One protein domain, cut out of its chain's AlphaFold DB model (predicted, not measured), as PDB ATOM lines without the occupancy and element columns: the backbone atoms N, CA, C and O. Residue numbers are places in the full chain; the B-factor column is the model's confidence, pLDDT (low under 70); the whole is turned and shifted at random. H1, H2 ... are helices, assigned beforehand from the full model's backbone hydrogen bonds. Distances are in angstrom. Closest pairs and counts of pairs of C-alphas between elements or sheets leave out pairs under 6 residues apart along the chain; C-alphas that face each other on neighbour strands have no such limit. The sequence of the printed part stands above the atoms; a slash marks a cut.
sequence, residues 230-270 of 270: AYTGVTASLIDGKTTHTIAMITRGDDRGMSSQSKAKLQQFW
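This is residues 230 to 270 of the 270 residues of the protein "ATP-dependent DNA helicase" of Pisolithus microcarpus 441 (UniProt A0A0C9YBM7). The longest helix, H3, lies at one end of a flat, winding run of chain; the short helix H1 lies at the other end, and the very short H2 sits between them. From H2 the chain swings out in a wide arc to reach H3, and residues 251 to 257 of that arc stick out; no helix touches another, and there is no packed core of helices. The printed part has 41 residues with three named helices, in the order H1, H2, H3, and no named strand; the class is all helix, though under half of the residues, 20 of 41, are in named elements. The whole is loose, with a radius of gyration of the C-alphas of 12.0 A, and flat, spanning 33 by 24 by 8 A.

Begin with H3, residues 260 to 269, which touches no helix. Go back along the chain to H2, residues 244 to 247: it and H3 are apart, with no C-alpha of the one within 8 A of the other. Farther back is H1, residues 233 to 238, and it is apart from both H2 and H3, with no C-alpha of either within 8 A of it. Look at the backbone O and N atoms next: in H1 and H3 every O i to N i+4 pair is within hydrogen-bond range. H2, with four residues, is too short for such a pair, but its one O i to N i+3 pair is within range.

Find C-alpha 260 of Ser 260 at (-12.749, -38.041, -3.315); from there H3 runs 14.2 A to C-alpha 269 of Phe 269 at (-3.030, -31.939, -11.680). Then find C-alpha 233 of Gly 233 at (-15.287, -16.473, -19.558), where H1 begins; it ends at Leu 238, and its first and last C-alphas are 8.6 A apart. H2 runs from Thr 244 to Ile 247, 5.2 A from first to last C-alpha.

The two C-alphas farthest apart are those of Leu 238 in H1 and Ser 260 in H3, at 32.9 A, while the first and last printed C-alphas, of Ala 230 and Trp 270, are 16.7 A apart. Trp 270 is the chain's last residue, and the printed part has no cut. The link from H1 to H2, five residues, is tight. The link from H2 to H3 is long: look along residues 248 to 259, twelve residues whose C-alphas lie 3 to 17 A from the mean of the C-alphas. In it residues 251 to 257 stand free. The mean pLDDT of the printed part is 82.0, and in the B-factor column you will find residues 252 to 257 under 70.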
ATOM      1  N   ALA A 230      -8.515 -17.250 -15.943       94.19
ATOM      2  CA  ALA A 230      -9.154 -15.966 -15.649       94.19
ATOM      3  C   ALA A 230     -10.462 -16.129 -14.862       94.19
ATOM      4  O   ALA A 230     -11.054 -17.206 -14.817       94.19
ATOM      5  N   TYR A 231     -10.930 -15.048 -14.235       92.88
ATOM      6  CA  TYR A 231     -12.130 -15.094 -13.394       92.88
ATOM      7  C   TYR A 231     -13.430 -15.249 -14.202       92.88
ATOM      8  O   TYR A 231     -14.316 -16.003 -13.800       92.88
ATOM      9  N   THR A 232     -13.528 -14.587 -15.359       92.50
ATOM     10  CA  THR A 232     -14.700 -14.614 -16.250       92.50
ATOM     11  C   THR A 232     -14.385 -15.318 -17.570       92.50
ATOM     12  O   THR A 232     -13.225 -15.399 -17.978       92.50
ATOM     13  N   GLY A 233     -15.424 -15.816 -18.252       89.44
ATOM     14  CA  GLY A 233     -15.287 -16.473 -19.558       89.44
ATOM     15  C   GLY A 233     -14.685 -15.558 -20.624       89.44
ATOM     16  O   GLY A 233     -13.752 -15.964 -21.305       89.44
ATOM     17  N   VAL A 234     -15.132 -14.299 -20.684       89.44
ATOM     18  CA  VAL A 234     -14.622 -13.298 -21.642       89.44
ATOM     19  C   VAL A 234     -13.125 -13.050 -21.441       89.44
ATOM     20  O   VAL A 234     -12.343 -13.081 -22.384       89.44
ATOM     21  N   THR A 235     -12.669 -12.869 -20.197       87.81
ATOM     22  CA  THR A 235     -11.233 -12.681 -19.943       87.81
ATOM     23  C   THR A 235     -10.433 -13.957 -20.196       87.81
ATOM     24  O   THR A 235      -9.283 -13.866 -20.611       87.81
ATOM     25  N   ALA A 236     -11.016 -15.136 -19.957       90.88
ATOM     26  CA  ALA A 236     -10.364 -16.409 -20.255       90.88
ATOM     27  C   ALA A 236     -10.162 -16.579 -21.766       90.88
ATOM     28  O   ALA A 236      -9.050 -16.888 -22.180       90.88
ATOM     29  N   SER A 237     -11.194 -16.299 -22.559       89.12
ATOM     30  CA  SER A 237     -11.155 -16.270 -24.024       89.12
ATOM     31  C   SER A 237     -10.058 -15.327 -24.534       89.12
ATOM     32  O   SER A 237      -9.163 -15.751 -25.257       89.12
ATOM     33  N   LEU A 238     -10.010 -14.095 -24.013       87.62
ATOM     34  CA  LEU A 238      -9.040 -13.064 -24.409       87.62
ATOM     35  C   LEU A 238      -7.562 -13.472 -24.267       87.62
ATOM     36  O   LEU A 238      -6.698 -12.943 -24.969       87.62
ATOM     37  N   ILE A 239      -7.250 -14.362 -23.321       90.00
ATOM     38  CA  ILE A 239      -5.887 -14.855 -23.076       90.00
ATOM     39  C   ILE A 239      -5.682 -16.291 -23.570       90.00
ATOM     40  O   ILE A 239      -4.706 -16.921 -23.162       90.00
ATOM     41  N   ASP A 240      -6.590 -16.841 -24.377       90.00
ATOM     42  CA  ASP A 240      -6.675 -18.256 -24.779       90.00
ATOM     43  C   ASP A 240      -6.498 -19.217 -23.589       90.00
ATOM     44  O   ASP A 240      -5.672 -20.137 -23.594       90.00
ATOM     45  N   GLY A 241      -7.188 -18.916 -22.494       91.50
ATOM     46  CA  GLY A 241      -7.172 -19.652 -21.239       91.50
ATOM     47  C   GLY A 241      -8.524 -20.277 -20.910       91.50
ATOM     48  O   GLY A 241      -9.458 -20.292 -21.705       91.50
ATOM     49  N   LYS A 242      -8.633 -20.800 -19.688       91.94
ATOM     50  CA  LYS A 242      -9.895 -21.300 -19.124       91.94
ATOM     51  C   LYS A 242     -10.281 -20.485 -17.902       91.94
ATOM     52  O   LYS A 242      -9.470 -19.759 -17.330       91.94
ATOM     53  N   THR A 243     -11.527 -20.600 -17.471       93.81
ATOM     54  CA  THR A 243     -11.934 -19.961 -16.223       93.81
ATOM     55  C   THR A 243     -11.275 -20.645 -15.020       93.81
ATOM     56  O   THR A 243     -11.044 -21.858 -15.027       93.81
ATOM     57  N   THR A 244     -10.995 -19.891 -13.954       92.44
ATOM     58  CA  THR A 244     -10.369 -20.427 -12.732       92.44
ATOM     59  C   THR A 244     -11.184 -21.573 -12.138       92.44
ATOM     60  O   THR A 244     -10.613 -22.570 -11.713       92.44
ATOM     61  N   HIS A 245     -12.517 -21.477 -12.164       88.88
ATOM     62  CA  HIS A 245     -13.390 -22.548 -11.680       88.88
ATOM     63  C   HIS A 245     -13.301 -23.816 -12.539       88.88
ATOM     64  O   HIS A 245     -13.326 -24.914 -11.990       88.88
ATOM     65  N   THR A 246     -13.109 -23.688 -13.856       88.38
ATOM     66  CA  THR A 246     -12.896 -24.843 -14.742       88.38
ATOM     67  C   THR A 246     -11.588 -25.549 -14.405       88.38
ATOM     68  O   THR A 246     -11.556 -26.767 -14.254       88.38
ATOM     69  N   ILE A 247     -10.506 -24.787 -14.243       88.69
ATOM     70  CA  ILE A 247      -9.175 -25.344 -13.971       88.69
ATOM     71  C   ILE A 247      -9.102 -25.955 -12.567       88.69
ATOM     72  O   ILE A 247      -8.502 -27.009 -12.373       88.69
ATOM     73  N   ALA A 248      -9.744 -25.323 -11.587       85.31
ATOM     74  CA  ALA A 248      -9.823 -25.830 -10.224       85.31
ATOM     75  C   ALA A 248     -10.925 -26.892 -10.028       85.31
ATOM     76  O   ALA A 248     -11.101 -27.373  -8.912       85.31
ATOM     77  N   MET A 249     -11.669 -27.259 -11.082       82.94
ATOM     78  CA  MET A 249     -12.815 -28.180 -11.032       82.94
ATOM     79  C   MET A 249     -13.839 -27.821  -9.938       82.94
ATOM     80  O   MET A 249     -14.398 -28.696  -9.274       82.94
ATOM     81  N   ILE A 250     -14.075 -26.522  -9.738       82.31
ATOM     82  CA  ILE A 250     -15.039 -25.997  -8.770       82.31
ATOM     83  C   ILE A 250     -16.382 -25.838  -9.485       82.31
ATOM     84  O   ILE A 250     -16.553 -24.951 -10.321       82.31
ATOM     85  N   THR A 251     -17.336 -26.703  -9.157       76.38
ATOM     86  CA  THR A 251     -18.717 -26.645  -9.652       76.38
ATOM     87  C   THR A 251     -19.598 -25.831  -8.705       76.38
ATOM     88  O   THR A 251     -19.404 -25.836  -7.489       76.38
ATOM     89  N   ARG A 252     -20.576 -25.107  -9.261       69.69
ATOM     90  CA  ARG A 252     -21.600 -24.425  -8.462       69.69
ATOM     91  C   ARG A 252     -22.628 -25.459  -8.002       69.69
ATOM     92  O   ARG A 252     -23.334 -25.993  -8.843       69.69
ATOM     93  N   GLY A 253     -22.708 -25.684  -6.692       62.09
ATOM     94  CA  GLY A 253     -23.885 -26.232  -6.014       62.09
ATOM     95  C   GLY A 253     -24.377 -27.594  -6.501       62.09
ATOM     96  O   GLY A 253     -25.372 -27.676  -7.207       62.09
ATOM     97  N   ASP A 254     -23.754 -28.655  -6.002       56.31
ATOM     98  CA  ASP A 254     -24.539 -29.760  -5.458       56.31
ATOM     99  C   ASP A 254     -24.201 -29.792  -3.960       56.31
ATOM    100  O   ASP A 254     -23.041 -29.593  -3.588       56.31
ATOM    101  N   ASP A 255     -25.183 -30.006  -3.084       58.41
ATOM    102  CA  ASP A 255     -24.980 -30.074  -1.617       58.41
ATOM    103  C   ASP A 255     -24.045 -31.242  -1.220       58.41
ATOM    104  O   ASP A 255     -23.613 -31.414  -0.078       58.41
ATOM    105  N   ARG A 256     -23.695 -32.063  -2.210       63.72
ATOM    106  CA  ARG A 256     -22.669 -33.093  -2.176       63.72
ATOM    107  C   ARG A 256     -21.309 -32.436  -2.404       63.72
ATOM    108  O   ARG A 256     -20.904 -32.174  -3.533       63.72
ATOM    109  N   GLY A 257     -20.576 -32.196  -1.317       65.12
ATOM    110  CA  GLY A 257     -19.184 -31.743  -1.388       65.12
ATOM    111  C   GLY A 257     -18.327 -32.570  -2.365       65.12
ATOM    112  O   GLY A 257     -18.630 -33.726  -2.659       65.12
ATOM    113  N   MET A 258     -17.233 -31.982  -2.863       73.38
ATOM    114  CA  MET A 258     -16.402 -32.579  -3.922       73.38
ATOM    115  C   MET A 258     -16.047 -34.048  -3.649       73.38
ATOM    116  O   MET A 258     -15.495 -34.372  -2.589       73.38
ATOM    117  N   SER A 259     -16.303 -34.913  -4.637       78.81
ATOM    118  CA  SER A 259     -15.978 -36.339  -4.549       78.81
ATOM    119  C   SER A 259     -14.485 -36.560  -4.260       78.81
ATOM    120  O   SER A 259     -13.627 -35.777  -4.683       78.81
ATOM    121  N   SER A 260     -14.146 -37.646  -3.557       81.38
ATOM    122  CA  SER A 260     -12.749 -38.041  -3.315       81.38
ATOM    123  C   SER A 260     -11.971 -38.235  -4.620       81.38
ATOM    124  O   SER A 260     -10.798 -37.881  -4.695       81.38
ATOM    125  N   GLN A 261     -12.641 -38.718  -5.668       80.62
ATOM    126  CA  GLN A 261     -12.065 -38.873  -6.998       80.62
ATOM    127  C   GLN A 261     -11.715 -37.519  -7.634       80.62
ATOM    128  O   GLN A 261     -10.629 -37.372  -8.190       80.62
ATOM    129  N   SER A 262     -12.591 -36.516  -7.523       76.00
ATOM    130  CA  SER A 262     -12.314 -35.153  -8.002       76.00
ATOM    131  C   SER A 262     -11.151 -34.521  -7.236       76.00
ATOM    132  O   SER A 262     -10.280 -33.904  -7.842       76.00
ATOM    133  N   LYS A 263     -11.079 -34.737  -5.915       81.19
ATOM    134  CA  LYS A 263      -9.956 -34.280  -5.081       81.19
ATOM    135  C   LYS A 263      -8.631 -34.930  -5.489       81.19
ATOM    136  O   LYS A 263      -7.639 -34.225  -5.622       81.19
ATOM    137  N   ALA A 264      -8.621 -36.241  -5.729       83.50
ATOM    138  CA  ALA A 264      -7.426 -36.959  -6.173       83.50
ATOM    139  C   ALA A 264      -6.949 -36.486  -7.556       83.50
ATOM    140  O   ALA A 264      -5.760 -36.261  -7.755       83.50
ATOM    141  N   LYS A 265      -7.880 -36.260  -8.497       80.44
ATOM    142  CA  LYS A 265      -7.559 -35.686  -9.813       80.44
ATOM    143  C   LYS A 265      -6.934 -34.297  -9.691       80.44
ATOM    144  O   LYS A 265      -5.950 -34.023 -10.366       80.44
ATOM    145  N   LEU A 266      -7.465 -33.446  -8.811       80.69
ATOM    146  CA  LEU A 266      -6.882 -32.127  -8.552       80.69
ATOM    147  C   LEU A 266      -5.487 -32.230  -7.936       80.69
ATOM    148  O   LEU A 266      -4.587 -31.545  -8.395       80.69
ATOM    149  N   GLN A 267      -5.283 -33.111  -6.958       83.44
ATOM    150  CA  GLN A 267      -3.960 -33.328  -6.361       83.44
ATOM    151  C   GLN A 267      -2.917 -33.843  -7.353       83.44
ATOM    152  O   GLN A 267      -1.734 -33.623  -7.146       83.44
ATOM    153  N   GLN A 268      -3.331 -34.564  -8.395       78.44
ATOM    154  CA  GLN A 268      -2.419 -34.999  -9.450       78.44
ATOM    155  C   GLN A 268      -2.141 -33.888 -10.472       78.44
ATOM    156  O   GLN A 268      -1.080 -33.869 -11.090       78.44
ATOM    157  N   PHE A 269      -3.119 -33.012 -10.698       76.75
ATOM    158  CA  PHE A 269      -3.030 -31.939 -11.680       76.75
ATOM    159  C   PHE A 269      -2.177 -30.753 -11.201       76.75
ATOM    160  O   PHE A 269      -1.524 -30.117 -12.028       76.75
ATOM    161  N   TRP A 270      -2.194 -30.458  -9.896       75.62
ATOM    162  CA  TRP A 270      -1.469 -29.354  -9.249       75.62
ATOM    163  C   TRP A 270      -0.193 -29.827  -8.551       75.62
ATOM    164  O   TRP A 270       0.814 -29.084  -8.628       75.62
TER     165      TRP A 270